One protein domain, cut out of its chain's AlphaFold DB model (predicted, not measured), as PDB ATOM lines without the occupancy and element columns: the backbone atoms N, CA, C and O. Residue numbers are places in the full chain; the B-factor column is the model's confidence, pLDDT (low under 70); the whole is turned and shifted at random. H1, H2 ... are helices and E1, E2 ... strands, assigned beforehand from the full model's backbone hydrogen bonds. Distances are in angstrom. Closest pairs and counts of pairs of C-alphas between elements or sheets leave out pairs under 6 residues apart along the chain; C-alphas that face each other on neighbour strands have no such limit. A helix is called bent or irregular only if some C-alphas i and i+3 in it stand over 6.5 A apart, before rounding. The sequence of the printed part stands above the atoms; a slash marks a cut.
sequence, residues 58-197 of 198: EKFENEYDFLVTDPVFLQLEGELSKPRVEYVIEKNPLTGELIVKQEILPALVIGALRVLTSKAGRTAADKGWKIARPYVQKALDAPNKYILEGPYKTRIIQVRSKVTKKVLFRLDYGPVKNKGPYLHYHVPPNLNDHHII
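Overview. This is residues 58 to 197 of the 198 residues of an uncharacterized protein of Bacillus cereus VD048 (UniProt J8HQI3). A four-stranded sheet, E3 to E6, is covered on one face by H4 and the two arms of the bent helix H5, in two layers, and a long hairpin of E1 and E2 reaches away from this body as an arm. H3 packs on H4 and H5b, the short H2 meets H3 at the corner by their link and only just touches H5a, and the short H1 lies near H2, H4 and H5a. The 140 printed residues have five named helices and six named strands, in the order H1 H2 H3 E1 E2 H4 H5 E3 E4 E5 E6; the class is mixed, helices and strands. The sheet runs E3 - E4 - E5 - E6, antiparallel throughout, as a meander, each strand the antiparallel neighbour of the one before. The whole is only just compact, close to loose, with a radius of gyration of the C-alphas of 17.1 A and spans of 53 by 40 by 36 A.

Arrangement. H1, residues 58 to 63, is close to but not clearly touching H2, residues 65 to 68; the closest C-alphas, of Glu 61 and Val 68, are 6.1 A apart. H3, residues 71 to 80, touches H4, residues 106 to 118, at a steep tilt of 51 degrees, opposite ways, with C-alphas of Glu 77 and Ile 110 closest at 5.9 A. Strands E1, residues 86 to 91, and E2, residues 98 to 103, form an antiparallel hairpin, with N 88 and O 101 2.8 A apart. H5, residues 122 to 141, was assigned as one helix by its hydrogen bonds but is bent: C-alphas 131 and 134 are 7.0 A apart, and H5a and H5b stand at 62 degrees. H5b touches H3, closest at C-alphas of Val 72 and Gln 137, 6.1 A. In the sheet of E3, residues 146 to 149, E4, 155 to 161, E5, 167 to 176, and E6, 180 to 186, N and O pairs include N 147 and O 160, 2.9 A, N 159 and O 169, 2.8 A, and N 172 and O 184, 2.9 A. H5a runs along E6 at 5 degrees on the local plane, 10.1 A in height over the sheet. In H1, H3, H4, H5a and H5b every O i to N i+4 pair is within hydrogen-bond range; H2 is too short for one.

Along the chain. H1 begins at C-alpha 58 (-204.652, 73.686, -0.993). H4 is 18.5 A long, E5 18.7 A, E4 17.1 A, E6 16.5 A and E1 16.0 A. E5 bends by 89 degrees at residue 173, and E6 ends at C-alpha 186 (-178.632, 61.603, 9.645).

Size, cuts and confidence. The C-alphas farthest apart, of Thr 95 and Pro 189, are 54.8 A apart. The printed part has no cut and no long link. Residues 83 to 94 and 97 to 105 have pLDDT under 70.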
ATOM      1  N   GLU A  58    -204.652  73.052   0.328       88.56
ATOM      2  CA  GLU A  58    -204.652  73.686  -0.993       88.56
ATOM      3  C   GLU A  58    -203.441  74.611  -1.133       88.56
ATOM      4  O   GLU A  58    -202.716  74.576  -2.131       88.56
ATOM      5  N   LYS A  59    -203.153  75.400  -0.094       90.75
ATOM      6  CA  LYS A  59    -201.938  76.211  -0.053       90.75
ATOM      7  C   LYS A  59    -200.684  75.346  -0.132       90.75
ATOM      8  O   LYS A  59    -199.764  75.700  -0.865       90.75
ATOM      9  N   PHE A  60    -200.634  74.218   0.578       91.88
ATOM     10  CA  PHE A  60    -199.494  73.308   0.487       91.88
ATOM     11  C   PHE A  60    -199.324  72.735  -0.923       91.88
ATOM     12  O   PHE A  60    -198.209  72.730  -1.432       91.88
ATOM     13  N   GLU A  61    -200.399  72.284  -1.567       90.81
ATOM     14  CA  GLU A  61    -200.350  71.746  -2.933       90.81
ATOM     15  C   GLU A  61    -199.835  72.780  -3.942       90.81
ATOM     16  O   GLU A  61    -199.030  72.442  -4.810       90.81
ATOM     17  N   ASN A  62    -200.212  74.049  -3.770       91.50
ATOM     18  CA  ASN A  62    -199.720  75.152  -4.595       91.50
ATOM     19  C   ASN A  62    -198.258  75.529  -4.292       91.50
ATOM     20  O   ASN A  62    -197.471  75.774  -5.205       91.50
ATOM     21  N   GLU A  63    -197.870  75.603  -3.016       93.94
ATOM     22  CA  GLU A  63    -196.518  76.016  -2.615       93.94
ATOM     23  C   GLU A  63    -195.473  74.905  -2.801       93.94
ATOM     24  O   GLU A  63    -194.310  75.190  -3.099       93.94
ATOM     25  N   TYR A  64    -195.873  73.645  -2.636       94.38
ATOM     26  CA  TYR A  64    -195.022  72.455  -2.661       94.38
ATOM     27  C   TYR A  64    -195.397  71.525  -3.823       94.38
ATOM     28  O   TYR A  64    -195.358  70.299  -3.696       94.38
ATOM     29  N   ASP A  65    -195.705  72.118  -4.976       93.19
ATOM     30  CA  ASP A  65    -195.992  71.451  -6.251       93.19
ATOM     31  C   ASP A  65    -195.002  70.319  -6.581       93.19
ATOM     32  O   ASP A  65    -195.390  69.228  -6.996       93.19
ATOM     33  N   PHE A  66    -193.715  70.543  -6.317       94.38
ATOM     34  CA  PHE A  66    -192.643  69.572  -6.536       94.38
ATOM     35  C   PHE A  66    -192.762  68.295  -5.687       94.38
ATOM     36  O   PHE A  66    -192.178  67.285  -6.063       94.38
ATOM     37  N   LEU A  67    -193.467  68.326  -4.549       92.94
ATOM     38  CA  LEU A  67    -193.753  67.138  -3.739       92.94
ATOM     39  C   LEU A  67    -195.020  66.454  -4.221       92.94
ATOM     40  O   LEU A  67    -195.015  65.256  -4.472       92.94
ATOM     41  N   VAL A  68    -196.103  67.212  -4.383       90.75
ATOM     42  CA  VAL A  68    -197.422  66.644  -4.702       90.75
ATOM     43  C   VAL A  68    -197.515  66.123  -6.139       90.75
ATOM     44  O   VAL A  68    -198.430  65.378  -6.469       90.75
ATOM     45  N   THR A  69    -196.542  66.461  -6.988       93.75
ATOM     46  CA  THR A  69    -196.363  65.876  -8.326       93.75
ATOM     47  C   THR A  69    -195.276  64.798  -8.385       93.75
ATOM     48  O   THR A  69    -195.154  64.118  -9.406       93.75
ATOM     49  N   ASP A  70    -194.487  64.600  -7.320       96.62
ATOM     50  CA  ASP A  70    -193.452  63.566  -7.290       96.62
ATOM     51  C   ASP A  70    -194.090  62.193  -7.004       96.62
ATOM     52  O   ASP A  70    -194.662  61.982  -5.930       96.62
ATOM     53  N   PRO A  71    -193.966  61.214  -7.918       96.81
ATOM     54  CA  PRO A  71    -194.617  59.914  -7.756       96.81
ATOM     55  C   PRO A  71    -194.132  59.143  -6.519       96.81
ATOM     56  O   PRO A  71    -194.885  58.358  -5.951       96.81
ATOM     57  N   VAL A  72    -192.896  59.374  -6.072       97.50
ATOM     58  CA  VAL A  72    -192.310  58.724  -4.889       97.50
ATOM     59  C   VAL A  72    -192.881  59.322  -3.618       97.50
ATOM     60  O   VAL A  72    -193.113  58.601  -2.651       97.50
ATOM     61  N   PHE A  73    -193.125  60.632  -3.613       95.19
ATOM     62  CA  PHE A  73    -193.761  61.297  -2.484       95.19
ATOM     63  C   PHE A  73    -195.224  60.866  -2.351       95.19
ATOM     64  O   PHE A  73    -195.656  60.500  -1.263       95.19
ATOM     65  N   LEU A  74    -195.958  60.790  -3.464       92.25
ATOM     66  CA  LEU A  74    -197.331  60.275  -3.475       92.25
ATOM     67  C   LEU A  74    -197.409  58.810  -3.027       92.25
ATOM     68  O   LEU A  74    -198.297  58.431  -2.264       92.25
ATOM     69  N   GLN A  75    -196.457  57.975  -3.453       93.44
ATOM     70  CA  GLN A  75    -196.379  56.591  -2.991       93.44
ATOM     71  C   GLN A  75    -196.029  56.510  -1.498       93.44
ATOM     72  O   GLN A  75    -196.613  55.697  -0.789       93.44
ATOM     73  N   LEU A  76    -195.126  57.360  -1.001       92.81
ATOM     74  CA  LEU A  76    -194.818  57.483   0.427       92.81
ATOM     75  C   LEU A  76    -196.068  57.854   1.239       92.81
ATOM     76  O   LEU A  76    -196.332  57.211   2.253       92.81
ATOM     77  N   GLU A  77    -196.839  58.851   0.794       90.50
ATOM     78  CA  GLU A  77    -198.116  59.220   1.415       90.50
ATOM     79  C   GLU A  77    -199.074  58.028   1.440       90.50
ATOM     80  O   GLU A  77    -199.623  57.701   2.492       90.50
ATOM     81  N   GLY A  78    -199.218  57.323   0.317       86.00
ATOM     82  CA  GLY A  78    -200.029  56.110   0.218       86.00
ATOM     83  C   GLY A  78    -199.584  55.007   1.182       86.00
ATOM     84  O   GLY A  78    -200.409  54.439   1.886       86.00
ATOM     85  N   GLU A  79    -198.285  54.720   1.265       87.50
ATOM     86  CA  GLU A  79    -197.745  53.670   2.137       87.50
ATOM     87  C   GLU A  79    -197.872  54.003   3.625       87.50
ATOM     88  O   GLU A  79    -198.234  53.132   4.417       87.50
ATOM     89  N   LEU A  80    -197.593  55.248   4.020       85.38
ATOM     90  CA  LEU A  80    -197.713  55.674   5.417       85.38
ATOM     91  C   LEU A  80    -199.172  55.836   5.858       85.38
ATOM     92  O   LEU A  80    -199.458  55.703   7.046       85.38
ATOM     93  N   SER A  81    -200.081  56.097   4.917       78.62
ATOM     94  CA  SER A  81    -201.520  56.232   5.168       78.62
ATOM     95  C   SER A  81    -202.287  54.907   5.132       78.62
ATOM     96  O   SER A  81    -203.479  54.892   5.458       78.62
ATOM     97  N   LYS A  82    -201.627  53.787   4.789       77.00
ATOM     98  CA  LYS A  82    -202.212  52.447   4.946       77.00
ATOM     99  C   LYS A  82    -202.677  52.271   6.394       77.00
ATOM    100  O   LYS A  82    -201.940  52.642   7.308       77.00
ATOM    101  N   PRO A  83    -203.883  51.729   6.617       58.50
ATOM    102  CA  PRO A  83    -204.527  51.782   7.916       58.50
ATOM    103  C   PRO A  83    -203.671  51.162   9.033       58.50
ATOM    104  O   PRO A  83    -203.395  49.966   9.014       58.50
ATOM    105  N   ARG A  84    -203.265  51.989  10.006       59.16
ATOM    106  CA  ARG A  84    -202.587  51.605  11.257       59.16
ATOM    107  C   ARG A  84    -203.447  52.011  12.449       59.16
ATOM    108  O   ARG A  84    -203.559  53.199  12.718       59.16
ATOM    109  N   VAL A  85    -204.085  51.033  13.089       53.12
ATOM    110  CA  VAL A  85    -205.006  51.212  14.225       53.12
ATOM    111  C   VAL A  85    -204.244  51.500  15.499       53.12
ATOM    112  O   VAL A  85    -203.477  50.652  15.942       53.12
ATOM    113  N   GLU A  86    -204.519  52.645  16.116       49.28
ATOM    114  CA  GLU A  86    -204.340  52.807  17.555       49.28
ATOM    115  C   GLU A  86    -205.664  52.544  18.270       49.28
ATOM    116  O   GLU A  86    -206.732  52.947  17.808       49.28
ATOM    117  N   TYR A  87    -205.594  51.843  19.397       53.25
ATOM    118  CA  TYR A  87    -206.738  51.581  20.258       53.25
ATOM    119  C   TYR A  87    -206.637  52.478  21.492       53.25
ATOM    120  O   TYR A  87    -205.789  52.261  22.356       53.25
ATOM    121  N   VAL A  88    -207.494  53.493  21.583       52.94
ATOM    122  CA  VAL A  88    -207.588  54.370  22.754       52.94
ATOM    123  C   VAL A  88    -208.653  53.810  23.688       52.94
ATOM    124  O   VAL A  88    -209.810  53.653  23.305       52.94
ATOM    125  N   ILE A  89    -208.265  53.496  24.925       63.03
ATOM    126  CA  ILE A  89    -209.218  53.124  25.972       63.03
ATOM    127  C   ILE A  89    -209.695  54.409  26.637       63.03
ATOM    128  O   ILE A  89    -208.963  55.047  27.395       63.03
ATOM    129  N   GLU A  90    -210.934  54.785  26.361       63.16
ATOM    130  CA  GLU A  90    -211.578  55.946  26.961       63.16
ATOM    131  C   GLU A  90    -212.649  55.503  27.947       63.16
ATOM    132  O   GLU A  90    -213.235  54.431  27.822       63.16
ATOM    133  N   LYS A  91    -212.947  56.344  28.937       61.31
ATOM    134  CA  LYS A  91    -214.105  56.127  29.798       61.31
ATOM    135  C   LYS A  91    -215.297  56.853  29.189       61.31
ATOM    136  O   LYS A  91    -215.247  58.071  29.027       61.31
ATOM    137  N   ASN A  92    -216.359  56.122  28.870       61.16
ATOM    138  CA  ASN A  92    -217.602  56.692  28.374       61.16
ATOM    139  C   ASN A  92    -218.116  57.724  29.400       61.16
ATOM    140  O   ASN A  92    -218.376  57.356  30.550       61.16
ATOM    141  N   PRO A  93    -218.264  59.007  29.028       57.41
ATOM    142  CA  PRO A  93    -218.636  60.062  29.969       57.41
ATOM    143  C   PRO A  93    -220.091  59.959  30.454       57.41
ATOM    144  O   PRO A  93    -220.445  60.605  31.437       57.41
ATOM    145  N   LEU A  94    -220.926  59.156  29.786       63.72
ATOM    146  CA  LEU A  94    -222.338  58.957  30.110       63.72
ATOM    147  C   LEU A  94    -222.580  57.671  30.910       63.72
ATOM    148  O   LEU A  94    -223.405  57.675  31.819       63.72
ATOM    149  N   THR A  95    -221.870  56.583  30.590       72.69
ATOM    150  CA  THR A  95    -222.096  55.259  31.212       72.69
ATOM    151  C   THR A  95    -220.989  54.834  32.176       72.69
ATOM    152  O   THR A  95    -221.203  53.973  33.024       72.69
ATOM    153  N   GLY A  96    -219.804  55.447  32.094       70.38
ATOM    154  CA  GLY A  96    -218.637  55.089  32.900       70.38
ATOM    155  C   GLY A  96    -217.893  53.831  32.438       70.38
ATOM    156  O   GLY A  96    -216.904  53.465  33.073       70.38
ATOM    157  N   GLU A  97    -218.334  53.190  31.356       67.12
ATOM    158  CA  GLU A  97    -217.718  51.989  30.781       67.12
ATOM    159  C   GLU A  97    -216.440  52.315  30.001       67.12
ATOM    160  O   GLU A  97    -216.275  53.425  29.494       67.12
ATOM    161  N   LEU A  98    -215.530  51.344  29.896       60.09
ATOM    162  CA  LEU A  98    -214.355  51.469  29.038       60.09
ATOM    163  C   LEU A  98    -214.773  51.224  27.585       60.09
ATOM    164  O   LEU A  98    -215.246  50.144  27.245       60.09
ATOM    165  N   ILE A  99    -214.590  52.229  26.738       57.84
ATOM    166  CA  ILE A  99    -214.793  52.165  25.292       57.84
ATOM    167  C   ILE A  99    -213.429  52.110  24.617       57.84
ATOM    168  O   ILE A  99    -212.558  52.934  24.884       57.84
ATOM    169  N   VAL A 100    -213.256  51.131  23.735       58.19
ATOM    170  CA  VAL A 100    -212.076  51.009  22.882       58.19
ATOM    171  C   VAL A 100    -212.366  51.769  21.592       58.19
ATOM    172  O   VAL A 100    -213.196  51.336  20.795       58.19
ATOM    173  N   LYS A 101    -211.715  52.914  21.381       53.22
ATOM    174  CA  LYS A 101    -211.787  53.643  20.113       53.22
ATOM    175  C   LYS A 101    -210.639  53.240  19.209       53.22
ATOM    176  O   LYS A 101    -209.486  53.270  19.615       53.22
ATOM    177  N   GLN A 102    -210.972  52.880  17.978       51.00
ATOM    178  CA  GLN A 102    -210.014  52.650  16.907       51.00
ATOM    179  C   GLN A 102    -209.746  53.980  16.200       51.00
ATOM    180  O   GLN A 102    -210.618  54.506  15.509       51.00
ATOM    181  N   GLU A 103    -208.542  54.521  16.359       53.91
ATOM    182  CA  GLU A 103    -208.092  55.714  15.655       53.91
ATOM    183  C   GLU A 103    -207.094  55.316  14.565       53.91
ATOM    184  O   GLU A 103    -205.973  54.883  14.818       53.91
ATOM    185  N   ILE A 104    -207.538  55.450  13.315       54.50
ATOM    186  CA  ILE A 104    -206.663  55.569  12.153       54.50
ATOM    187  C   ILE A 104    -207.150  56.764  11.371       54.50
ATOM    188  O   ILE A 104    -208.270  56.765  10.862       54.50
ATOM    189  N   LEU A 105    -206.293  57.753  11.192       64.00
ATOM    190  CA  LEU A 105    -206.619  58.896  10.364       64.00
ATOM    191  C   LEU A 105    -205.578  58.968   9.243       64.00
ATOM    192  O   LEU A 105    -204.587  59.679   9.384       64.00
ATOM    193  N   PRO A 106    -205.767  58.248   8.119       72.50
ATOM    194  CA  PRO A 106    -204.929  58.387   6.923       72.50
ATOM    195  C   PRO A 106    -204.652  59.861   6.571       72.50
ATOM    196  O   PRO A 106    -203.518  60.238   6.283       72.50
ATOM    197  N   ALA A 107    -205.671  60.718   6.713       74.50
ATOM    198  CA  ALA A 107    -205.566  62.165   6.540       74.50
ATOM    199  C   ALA A 107    -204.664  62.861   7.580       74.50
ATOM    200  O   ALA A 107    -203.956  63.801   7.231       74.50
ATOM    201  N   LEU A 108    -204.648  62.401   8.837       76.06
ATOM    202  CA  LEU A 108    -203.791  62.937   9.901       76.06
ATOM    203  C   LEU A 108    -202.318  62.607   9.633       76.06
ATOM    204  O   LEU A 108    -201.466  63.477   9.778       76.06
ATOM    205  N   VAL A 109    -202.017  61.381   9.189       80.81
ATOM    206  CA  VAL A 109    -200.644  60.968   8.845       80.81
ATOM    207  C   VAL A 109    -200.121  61.765   7.649       80.81
ATOM    208  O   VAL A 109    -199.009  62.294   7.697       80.81
ATOM    209  N   ILE A 110    -200.937  61.897   6.598       86.12
ATOM    210  CA  ILE A 110    -200.610  62.709   5.418       86.12
ATOM    211  C   ILE A 110    -200.418  64.173   5.826       86.12
ATOM    212  O   ILE A 110    -199.387  64.772   5.520       86.12
ATOM    213  N   GLY A 111    -201.366  64.737   6.580       84.75
ATOM    214  CA  GLY A 111    -201.281  66.100   7.098       84.75
ATOM    215  C   GLY A 111    -200.006  66.325   7.908       84.75
ATOM    216  O   GLY A 111    -199.294  67.297   7.675       84.75
ATOM    217  N   ALA A 112    -199.646  65.395   8.792       87.31
ATOM    218  CA  ALA A 112    -198.450  65.506   9.613       87.31
ATOM    219  C   ALA A 112    -197.154  65.468   8.792       87.31
ATOM    220  O   ALA A 112    -196.240  66.260   9.039       87.31
ATOM    221  N   LEU A 113    -197.080  64.587   7.791       88.06
ATOM    222  CA  LEU A 113    -195.948  64.523   6.868       88.06
ATOM    223  C   LEU A 113    -195.785  65.848   6.112       88.06
ATOM    224  O   LEU A 113    -194.678  66.393   6.051       88.06
ATOM    225  N   ARG A 114    -196.886  66.402   5.590       92.31
ATOM    226  CA  ARG A 114    -196.901  67.682   4.865       92.31
ATOM    227  C   ARG A 114    -196.561  68.874   5.776       92.31
ATOM    228  O   ARG A 114    -195.733  69.715   5.409       92.31
ATOM    229  N   VAL A 115    -197.098  68.918   6.999       91.44
ATOM    230  CA  VAL A 115    -196.759  69.926   8.022       91.44
ATOM    231  C   VAL A 115    -195.265  69.902   8.321       91.44
ATOM    232  O   VAL A 115    -194.599  70.928   8.223       91.44
ATOM    233  N   LEU A 116    -194.704  68.744   8.671       89.00
ATOM    234  CA  LEU A 116    -193.294  68.663   9.053       89.00
ATOM    235  C   LEU A 116    -192.358  68.993   7.888       89.00
ATOM    236  O   LEU A 116    -191.337  69.648   8.096       89.00
ATOM    237  N   THR A 117    -192.727  68.600   6.670       87.38
ATOM    238  CA  THR A 117    -191.944  68.904   5.467       87.38
ATOM    239  C   THR A 117    -191.936  70.404   5.147       87.38
ATOM    240  O   THR A 117    -190.924  70.920   4.679       87.38
ATOM    241  N   SER A 118    -193.017  71.131   5.448       90.31
ATOM    242  CA  SER A 118    -193.122  72.571   5.162       90.31
ATOM    243  C   SER A 118    -192.493  73.492   6.217       90.31
ATOM    244  O   SER A 118    -192.267  74.668   5.931       90.31
ATOM    245  N   LYS A 119    -192.127  72.992   7.411       90.56
ATOM    246  CA  LYS A 119    -191.608  73.824   8.523       90.56
ATOM    247  C   LYS A 119    -190.369  74.665   8.181       90.56
ATOM    248  O   LYS A 119    -190.222  75.758   8.718       90.56
ATOM    249  N   ALA A 120    -189.491  74.176   7.306       89.44
ATOM    250  CA  ALA A 120    -188.280  74.890   6.883       89.44
ATOM    251  C   ALA A 120    -188.493  75.798   5.651       89.44
ATOM    252  O   ALA A 120    -187.555  76.428   5.161       89.44
ATOM    253  N   GLY A 121    -189.718  75.849   5.125       92.50
ATOM    254  CA  GLY A 121    -190.064  76.557   3.900       92.50
ATOM    255  C   GLY A 121    -189.699  75.796   2.621       92.50
ATOM    256  O   GLY A 121    -188.904  74.852   2.608       92.50
ATOM    257  N   ARG A 122    -190.272  76.257   1.505       93.94
ATOM    258  CA  ARG A 122    -190.230  75.588   0.195       93.94
ATOM    259  C   ARG A 122    -188.825  75.198  -0.271       93.94
ATOM    260  O   ARG A 122    -188.592  74.056  -0.655       93.94
ATOM    261  N   THR A 123    -187.877  76.135  -0.244       93.62
ATOM    262  CA  THR A 123    -186.512  75.904  -0.751       93.62
ATOM    263  C   THR A 123    -185.765  74.846   0.058       93.62
ATOM    264  O   THR A 123    -185.017  74.048  -0.505       93.62
ATOM    265  N   ALA A 124    -185.943  74.842   1.379       94.19
ATOM    266  CA  ALA A 124    -185.325  73.848   2.243       94.19
ATOM    267  C   ALA A 124    -185.986  72.479   2.051       94.19
ATOM    268  O   ALA A 124    -185.278  71.484   1.916       94.19
ATOM    269  N   ALA A 125    -187.317  72.441   1.949       95.00
ATOM    270  CA  ALA A 125    -188.075  71.224   1.681       95.00
ATOM    271  C   ALA A 125    -187.674  70.562   0.351       95.00
ATOM    272  O   ALA A 125    -187.448  69.356   0.327       95.00
ATOM    273  N   ASP A 126    -187.489  71.331  -0.728       96.06
ATOM    274  CA  ASP A 126    -187.004  70.816  -2.021       96.06
ATOM    275  C   ASP A 126    -185.611  70.185  -1.900       96.06
ATOM    276  O   ASP A 126    -185.375  69.061  -2.349       96.06
ATOM    277  N   LYS A 127    -184.686  70.854  -1.204       96.50
ATOM    278  CA  LYS A 127    -183.355  70.292  -0.932       96.50
ATOM    279  C   LYS A 127    -183.431  69.024  -0.078       96.50
ATOM    280  O   LYS A 127    -182.777  68.035  -0.404       96.50
ATOM    281  N   GLY A 128    -184.222  69.046   0.993       96.62
ATOM    282  CA  GLY A 128    -184.412  67.904   1.884       96.62
ATOM    283  C   GLY A 128    -185.021  66.709   1.161       96.62
ATOM    284  O   GLY A 128    -184.531  65.590   1.309       96.62
ATOM    285  N   TRP A 129    -186.016  66.947   0.306       97.38
ATOM    286  CA  TRP A 129    -186.624  65.904  -0.507       97.38
ATOM    287  C   TRP A 129    -185.645  65.327  -1.521       97.38
ATOM    288  O   TRP A 129    -185.510  64.112  -1.588       97.38
ATOM    289  N   LYS A 130    -184.878  66.151  -2.243       97.31
ATOM    290  CA  LYS A 130    -183.834  65.661  -3.165       97.31
ATOM    291  C   LYS A 130    -182.833  64.725  -2.481       97.31
ATOM    292  O   LYS A 130    -182.399  63.751  -3.093       97.31
ATOM    293  N   ILE A 131    -182.496  64.996  -1.218       97.94
ATOM    294  CA  ILE A 131    -181.623  64.139  -0.404       97.94
ATOM    295  C   ILE A 131    -182.347  62.851   0.011       97.94
ATOM    296  O   ILE A 131    -181.776  61.766  -0.088       97.94
ATOM    297  N   ALA A 132    -183.595  62.952   0.470       98.06
ATOM    298  CA  ALA A 132    -184.346  61.828   1.016       98.06
ATOM    299  C   ALA A 132    -184.903  60.863  -0.038       98.06
ATOM    300  O   ALA A 132    -184.893  59.648   0.165       98.06
ATOM    301  N   ARG A 133    -185.372  61.395  -1.168       98.25
ATOM    302  CA  ARG A 133    -186.046  60.681  -2.256       98.25
ATOM    303  C   ARG A 133    -185.368  59.365  -2.656       98.25
ATOM    304  O   ARG A 133    -186.082  58.369  -2.724       98.25
ATOM    305  N   PRO A 134    -184.039  59.276  -2.893       98.38
ATOM    306  CA  PRO A 134    -183.409  57.998  -3.239       98.38
ATOM    307  C   PRO A 134    -183.496  56.948  -2.123       98.38
ATOM    308  O   PRO A 134    -183.617  55.759  -2.415       98.38
ATOM    309  N   TYR A 135    -183.459  57.352  -0.849       98.25
ATOM    310  CA  TYR A 135    -183.617  56.431   0.280       98.25
ATOM    311  C   TYR A 135    -185.063  55.963   0.420       98.25
ATOM    312  O   TYR A 135    -185.295  54.776   0.648       98.25
ATOM    313  N   VAL A 136    -186.017  56.880   0.245       97.88
ATOM    314  CA  VAL A 136    -187.450  56.571   0.268       97.88
ATOM    315  C   VAL A 136    -187.810  55.627  -0.874       97.88
ATOM    316  O   VAL A 136    -188.336  54.553  -0.608       97.88
ATOM    317  N   GLN A 137    -187.438  55.954  -2.116       98.31
ATOM    318  CA  GLN A 137    -187.661  55.089  -3.280       98.31
ATOM    319  C   GLN A 137    -187.095  53.688  -3.040       98.31
ATOM    320  O   GLN A 137    -187.787  52.695  -3.217       98.31
ATOM    321  N   LYS A 138    -185.852  53.600  -2.554       97.00
ATOM    322  CA  LYS A 138    -185.212  52.315  -2.256       97.00
ATOM    323  C   LYS A 138    -185.984  51.492  -1.219       97.00
ATOM    324  O   LYS A 138    -185.985  50.265  -1.304       97.00
ATOM    325  N   ALA A 139    -186.599  52.144  -0.233       96.19
ATOM    326  CA  ALA A 139    -187.433  51.477   0.761       96.19
ATOM    327  C   ALA A 139    -188.771  51.012   0.168       96.19
ATOM    328  O   ALA A 139    -189.173  49.876   0.414       96.19
ATOM    329  N   LEU A 140    -189.407  51.860  -0.645       95.06
ATOM    330  CA  LEU A 140    -190.662  51.576  -1.348       95.06
ATOM    331  C   LEU A 140    -190.521  50.432  -2.363       95.06
ATOM    332  O   LEU A 140    -191.405  49.588  -2.457       95.06
ATOM    333  N   ASP A 141    -189.388  50.353  -3.063       96.69
ATOM    334  CA  ASP A 141    -189.107  49.308  -4.057       96.69
ATOM    335  C   ASP A 141    -188.803  47.940  -3.427       96.69
ATOM    336  O   ASP A 141    -188.881  46.904  -4.088       96.69
ATOM    337  N   ALA A 142    -188.402  47.917  -2.152       95.69
ATOM    338  CA  ALA A 142    -187.986  46.702  -1.459       95.69
ATOM    339  C   ALA A 142    -188.506  46.650  -0.008       95.69
ATOM    340  O   ALA A 142    -187.709  46.592   0.941       95.69
ATOM    341  N   PRO A 143    -189.839  46.593   0.191       90.50
ATOM    342  CA  PRO A 143    -190.461  46.601   1.519       90.50
ATOM    343  C   PRO A 143    -190.129  45.351   2.352       90.50
ATOM    344  O   PRO A 143    -190.271  45.344   3.572       90.50
ATOM    345  N   ASN A 144    -189.639  44.274   1.730       90.81
ATOM    346  CA  ASN A 144    -189.123  43.093   2.430       90.81
ATOM    347  C   ASN A 144    -187.712  43.296   3.017       90.81
ATOM    348  O   ASN A 144    -187.303  42.543   3.900       90.81
ATOM    349  N   LYS A 145    -186.960  44.305   2.561       94.12
ATOM    350  CA  LYS A 145    -185.589  44.601   3.018       94.12
ATOM    351  C   LYS A 145    -185.514  45.806   3.946       94.12
ATOM    352  O   LYS A 145    -184.594  45.879   4.769       94.12
ATOM    353  N   TYR A 146    -186.451  46.737   3.813       95.62
ATOM    354  CA  TYR A 146    -186.418  48.021   4.501       95.62
ATOM    355  C   TYR A 146    -187.685  48.268   5.312       95.62
ATOM    356  O   TYR A 146    -188.755  47.754   4.999       95.62
ATOM    357  N   ILE A 147    -187.530  49.043   6.381       91.50
ATOM    358  CA  ILE A 147    -188.624  49.597   7.178       91.50
ATOM    359  C   ILE A 147    -188.703  51.072   6.807       91.50
ATOM    360  O   ILE A 147    -187.690  51.775   6.898       91.50
ATOM    361  N   LEU A 148    -189.882  51.512   6.377       92.19
ATOM    362  CA  LEU A 148    -190.189  52.907   6.104       92.19
ATOM    363  C   LEU A 148    -191.048  53.447   7.246       92.19
ATOM    364  O   LEU A 148    -192.123  52.919   7.533       92.19
ATOM    365  N   GLU A 149    -190.541  54.479   7.906       90.75
ATOM    366  CA  GLU A 149    -191.178  55.097   9.063       90.75
ATOM    367  C   GLU A 149    -191.518  56.548   8.763       90.75
ATOM    368  O   GLU A 149    -190.746  57.260   8.110       90.75
ATOM    369  N   GLY A 150    -192.681  56.962   9.253       89.56
ATOM    370  CA  GLY A 150    -193.238  58.281   9.013       89.56
ATOM    371  C   GLY A 150    -192.932  59.298  10.119       89.56
ATOM    372  O   GLY A 150    -191.956  59.147  10.874       89.56
ATOM    373  N   PRO A 151    -193.784  60.335  10.205       89.25
ATOM    374  CA  PRO A 151    -193.736  61.364  11.233       89.25
ATOM    375  C   PRO A 151    -193.654  60.817  12.661       89.25
ATOM    376  O   PRO A 151    -194.527  60.074  13.100       89.25
ATOM    377  N   TYR A 152    -192.621  61.218  13.403       87.50
ATOM    378  CA  TYR A 152    -192.453  60.883  14.823       87.50
ATOM    379  C   TYR A 152    -191.699  62.001  15.540       87.50
ATOM    380  O   TYR A 152    -190.489  62.164  15.349       87.50
ATOM    381  N   LYS A 153    -192.382  62.783  16.380       87.12
ATOM    382  CA  LYS A 153    -191.793  63.952  17.066       87.12
ATOM    383  C   LYS A 153    -191.165  64.952  16.073       87.12
ATOM    384  O   LYS A 153    -191.882  65.707  15.427       87.12
ATOM    385  N   THR A 154    -189.834  64.984  15.951       88.44
ATOM    386  CA  THR A 154    -189.091  65.851  15.009       88.44
ATOM    387  C   THR A 154    -188.816  65.184  13.665       88.44
ATOM    388  O   THR A 154    -188.388  65.845  12.719       88.44
ATOM    389  N   ARG A 155    -189.001  63.865  13.590       92.88
ATOM    390  CA  ARG A 155    -188.726  63.073  12.401       92.88
ATOM    391  C   ARG A 155    -189.795  63.313  11.362       92.88
ATOM    392  O   ARG A 155    -190.969  63.137  11.655       92.88
ATOM    393  N   ILE A 156    -189.355  63.639  10.152       94.94
ATOM    394  CA  ILE A 156    -190.200  63.675   8.960       94.94
ATOM    395  C   ILE A 156    -190.336  62.249   8.415       94.94
ATOM    396  O   ILE A 156    -191.444  61.749   8.264       94.94
ATOM    397  N   ILE A 157    -189.201  61.579   8.177       95.25
ATOM    398  CA  ILE A 157    -189.130  60.208   7.645       95.25
ATOM    399  C   ILE A 157    -187.855  59.494   8.103       95.25
ATOM    400  O   ILE A 157    -186.818  60.124   8.328       95.25
ATOM    401  N   GLN A 158    -187.902  58.164   8.189       96.25
ATOM    402  CA  GLN A 158    -186.726  57.320   8.417       96.25
ATOM    403  C   GLN A 158    -186.793  56.024   7.617       96.25
ATOM    404  O   GLN A 158    -187.846  55.416   7.454       96.25
ATOM    405  N   VAL A 159    -185.624  55.582   7.163       96.62
ATOM    406  CA  VAL A 159    -185.424  54.293   6.506       96.62
ATOM    407  C   VAL A 159    -184.488  53.451   7.360       96.62
ATOM    408  O   VAL A 159    -183.362  53.863   7.654       96.62
ATOM    409  N   ARG A 160    -184.927  52.247   7.739       96.12
ATOM    410  CA  ARG A 160    -184.105  51.256   8.450       96.12
ATOM    411  C   ARG A 160    -183.941  49.978   7.640       96.12
ATOM    412  O   ARG A 160    -184.768  49.633   6.803       96.12
ATOM    413  N   SER A 161    -182.874  49.239   7.909       94.44
ATOM    414  CA  SER A 161    -182.723  47.859   7.435       94.44
ATOM    415  C   SER A 161    -183.613  46.926   8.260       94.44
ATOM    416  O   SER A 161    -183.509  46.936   9.482       94.44
ATOM    417  N   LYS A 162    -184.417  46.058   7.631       92.00
ATOM    418  CA  LYS A 162    -185.161  45.011   8.363       92.00
ATOM    419  C   LYS A 162    -184.234  43.993   9.026       92.00
ATOM    420  O   LYS A 162    -184.507  43.564  10.139       92.00
ATOM    421  N   VAL A 163    -183.118  43.666   8.370       93.06
ATOM    422  CA  VAL A 163    -182.142  42.668   8.845       93.06
ATOM    423  C   VAL A 163    -181.398  43.149  10.086       93.06
ATOM    424  O   VAL A 163    -181.295  42.430  11.070       93.06
ATOM    425  N   THR A 164    -180.854  44.366  10.044       93.38
ATOM    426  CA  THR A 164    -179.993  44.872  11.131       93.38
ATOM    427  C   THR A 164    -180.717  45.809  12.090       93.38
ATOM    428  O   THR A 164    -180.132  46.213  13.091       93.38
ATOM    429  N   LYS A 165    -181.944  46.224  11.753       89.94
ATOM    430  CA  LYS A 165    -182.737  47.257  12.442       89.94
ATOM    431  C   LYS A 165    -182.048  48.627  12.550       89.94
ATOM    432  O   LYS A 165    -182.598  49.537  13.168       89.94
ATOM    433  N   LYS A 166    -180.883  48.809  11.912       93.62
ATOM    434  CA  LYS A 166    -180.118  50.063  11.892       93.62
ATOM    435  C   LYS A 166    -180.750  51.085  10.955       93.62
ATOM    436  O   LYS A 166    -181.236  50.731   9.877       93.62
ATOM    437  N   VAL A 167    -180.674  52.354  11.353       95.94
ATOM    438  CA  VAL A 167    -181.031  53.504  10.514       95.94
ATOM    439  C   VAL A 167    -180.050  53.615   9.353       95.94
ATOM    440  O   VAL A 167    -178.837  53.561   9.547       95.94
ATOM    441  N   LEU A 168    -180.594  53.749   8.147       97.25
ATOM    442  CA  LEU A 168    -179.849  53.987   6.911       97.25
ATOM    443  C   LEU A 168    -179.958  55.446   6.470       97.25
ATOM    444  O   LEU A 168    -179.043  55.959   5.834       97.25
ATOM    445  N   PHE A 169    -181.072  56.090   6.809       98.31
ATOM    446  CA  PHE A 169    -181.331  57.497   6.553       98.31
ATOM    447  C   PHE A 169    -182.441  57.987   7.481       98.31
ATOM    448  O   PHE A 169    -183.405  57.258   7.724       98.31
ATOM    449  N   ARG A 170    -182.335  59.222   7.964       97.12
ATOM    450  CA  ARG A 170    -183.398  59.916   8.697       97.12
ATOM    451  C   ARG A 170    -183.394  61.386   8.307       97.12
ATOM    452  O   ARG A 170    -182.332  62.001   8.323       97.12
ATOM    453  N   LEU A 171    -184.565  61.931   7.993       97.50
ATOM    454  CA  LEU A 171    -184.782  63.363   7.788       97.50
ATOM    455  C   LEU A 171    -185.559  63.920   8.982       97.50
ATOM    456  O   LEU A 171    -186.599  63.373   9.361       97.50
ATOM    457  N   ASP A 172    -185.070  65.015   9.547       95.25
ATOM    458  CA  ASP A 172    -185.617  65.655  10.737       95.25
ATOM    459  C   ASP A 172    -185.792  67.158  10.539       95.25
ATOM    460  O   ASP A 172    -184.967  67.828   9.915       95.25
ATOM    461  N   TYR A 173    -186.820  67.698  11.187       93.94
ATOM    462  CA  TYR A 173    -186.902  69.110  11.523       93.94
ATOM    463  C   TYR A 173    -186.963  69.251  13.045       93.94
ATOM    464  O   TYR A 173    -187.981  68.962  13.678       93.94
ATOM    465  N   GLY A 174    -185.854  69.668  13.651       91.50
ATOM    466  CA  GLY A 174    -185.718  69.671  15.105       91.50
ATOM    467  C   GLY A 174    -184.463  70.385  15.600       91.50
ATOM    468  O   GLY A 174    -183.642  70.823  14.791       91.50
ATOM    469  N   PRO A 175    -184.320  70.536  16.928       90.19
ATOM    470  CA  PRO A 175    -183.236  71.298  17.528       90.19
ATOM    471  C   PRO A 175    -181.873  70.630  17.308       90.19
ATOM    472  O   PRO A 175    -181.652  69.489  17.704       90.19
ATOM    473  N   VAL A 176    -180.930  71.391  16.756       88.38
ATOM    474  CA  VAL A 176    -179.502  71.078  16.714       88.38
ATOM    475  C   VAL A 176    -178.816  71.825  17.854       88.38
ATOM    476  O   VAL A 176    -179.013  73.034  18.036       88.38
ATOM    477  N   LYS A 177    -177.999  71.105  18.632       86.19
ATOM    478  CA  LYS A 177    -177.305  71.644  19.809       86.19
ATOM    479  C   LYS A 177    -176.594  72.961  19.472       86.19
ATOM    480  O   LYS A 177    -175.776  73.013  18.557       86.19
ATOM    481  N   ASN A 178    -176.896  74.004  20.249       84.19
ATOM    482  CA  ASN A 178    -176.338  75.358  20.136       84.19
ATOM    483  C   ASN A 178    -176.643  76.107  18.825       84.19
ATOM    484  O   ASN A 178    -175.997  77.117  18.559       84.19
ATOM    485  N   LYS A 179    -177.590  75.637  18.001       81.31
ATOM    486  CA  LYS A 179    -177.951  76.311  16.745       81.31
ATOM    487  C   LYS A 179    -179.437  76.674  16.676       81.31
ATOM    488  O   LYS A 179    -179.754  77.755  16.200       81.31
ATOM    489  N   GLY A 180    -180.343  75.819  17.162       83.44
ATOM    490  CA  GLY A 180    -181.801  76.013  17.034       83.44
ATOM    491  C   GLY A 180    -182.461  74.924  16.179       83.44
ATOM    492  O   GLY A 180    -181.826  73.894  15.965       83.44
ATOM    493  N   PRO A 181    -183.722  75.076  15.739       90.12
ATOM    494  CA  PRO A 181    -184.366  74.115  14.847       90.12
ATOM    495  C   PRO A 181    -183.809  74.232  13.424       90.12
ATOM    496  O   PRO A 181    -183.814  75.317  12.855       90.12
ATOM    497  N   TYR A 182    -183.356  73.115  12.859       93.62
ATOM    498  CA  TYR A 182    -182.865  73.040  11.479       93.62
ATOM    499  C   TYR A 182    -183.523  71.880  10.756       93.62
ATOM    500  O   TYR A 182    -183.777  70.828  11.361       93.62
ATOM    501  N   LEU A 183    -183.701  72.036   9.445       95.81
ATOM    502  CA  LEU A 183    -183.881  70.879   8.581       95.81
ATOM    503  C   LEU A 183    -182.523  70.197   8.443       95.81
ATOM    504  O   LEU A 183    -181.549  70.815   8.009       95.81
ATOM    505  N   HIS A 184    -182.438  68.936   8.833       96.50
ATOM    506  CA  HIS A 184    -181.191  68.188   8.789       96.50
ATOM    507  C   HIS A 184    -181.460  66.704   8.571       96.50
ATOM    508  O   HIS A 184    -182.588  66.227   8.702       96.50
ATOM    509  N   TYR A 185    -180.413  65.969   8.224       97.50
ATOM    510  CA  TYR A 185    -180.499  64.528   8.062       97.50
ATOM    511  C   TYR A 185    -179.358  63.808   8.773       97.50
ATOM    512  O   TYR A 185    -178.307  64.392   9.043       97.50
ATOM    513  N   HIS A 186    -179.588  62.525   9.038       97.31
ATOM    514  CA  HIS A 186    -178.632  61.603   9.645       97.31
ATOM    515  C   HIS A 186    -178.412  60.422   8.708       97.31
ATOM    516  O   HIS A 186    -179.371  59.842   8.188       97.31
ATOM    517  N   VAL A 187    -177.151  60.038   8.522       96.75
ATOM    518  CA  VAL A 187    -176.753  58.873   7.724       96.75
ATOM    519  C   VAL A 187    -175.601  58.126   8.398       96.75
ATOM    520  O   VAL A 187    -174.798  58.728   9.114       96.75
ATOM    521  N   PRO A 188    -175.481  56.802   8.197       94.88
ATOM    522  CA  PRO A 188    -174.294  56.065   8.601       94.88
ATOM    523  C   PRO A 188    -173.009  56.656   7.993       94.88
ATOM    524  O   PRO A 188    -173.046  57.199   6.888       94.88
ATOM    525  N   PRO A 189    -171.854  56.492   8.660       92.81
ATOM    526  CA  PRO A 189    -171.651  55.680   9.863       92.81
ATOM    527  C   PRO A 189    -171.990  56.391  11.184       92.81
ATOM    528  O   PRO A 189    -172.088  55.717  12.206       92.81
ATOM    529  N   ASN A 190    -172.182  57.713  11.183       92.75
ATOM    530  CA  ASN A 190    -172.386  58.497  12.400       92.75
ATOM    531  C   ASN A 190    -173.787  59.119  12.449       92.75
ATOM    532  O   ASN A 190    -174.004  60.233  11.990       92.75
ATOM    533  N   LEU A 191    -174.722  58.423  13.092       91.94
ATOM    534  CA  LEU A 191    -176.103  58.887  13.264       91.94
ATOM    535  C   LEU A 191    -176.268  60.004  14.314       91.94
ATOM    536  O   LEU A 191    -177.393  60.391  14.600       91.94
ATOM    537  N   ASN A 192    -175.177  60.484  14.922       91.31
ATOM    538  CA  ASN A 192    -175.200  61.670  15.785       91.31
ATOM    539  C   ASN A 192    -174.830  62.950  15.019       91.31
ATOM    540  O   ASN A 192    -174.941  64.048  15.574       91.31
ATOM    541  N   ASP A 193    -174.327  62.821  13.787       93.25
ATOM    542  CA  ASP A 193    -173.963  63.976  12.977       93.25
ATOM    543  C   ASP A 193    -175.206  64.592  12.333       93.25
ATOM    544  O   ASP A 193    -176.006  63.907  11.702       93.25
ATOM    545  N   HIS A 194    -175.356  65.905  12.504       95.19
ATOM    546  CA  HIS A 194    -176.494  66.648  11.980       95.19
ATOM    547  C   HIS A 194    -176.060  67.332  10.689       95.19
ATOM    548  O   HIS A 194    -175.475  68.422  10.711       95.19
ATOM    549  N   HIS A 195    -176.366  66.718   9.549       95.56
ATOM    550  CA  HIS A 195    -176.093  67.323   8.251       95.56
ATOM    551  C   HIS A 195    -177.151  68.391   7.948       95.56
ATOM    552  O   HIS A 195    -178.237  68.096   7.449       95.56
ATOM    553  N   ILE A 196    -176.843  69.636   8.312       94.75
ATOM    554  CA  ILE A 196    -177.756  70.778   8.195       94.75
ATOM    555  C   ILE A 196    -178.024  71.118   6.724       94.75
ATOM    556  O   ILE A 196    -177.095  71.267   5.931       94.75
ATOM    557  N   ILE A 197    -179.303  71.281   6.386       93.31
ATOM    558  CA  ILE A 197    -179.794  71.682   5.061       93.31
ATOM    559  C   ILE A 197    -180.162  73.171   5.039       93.31
ATOM    560  O   ILE A 197    -179.846  73.864   4.065       93.31
TER     561      ILE A 197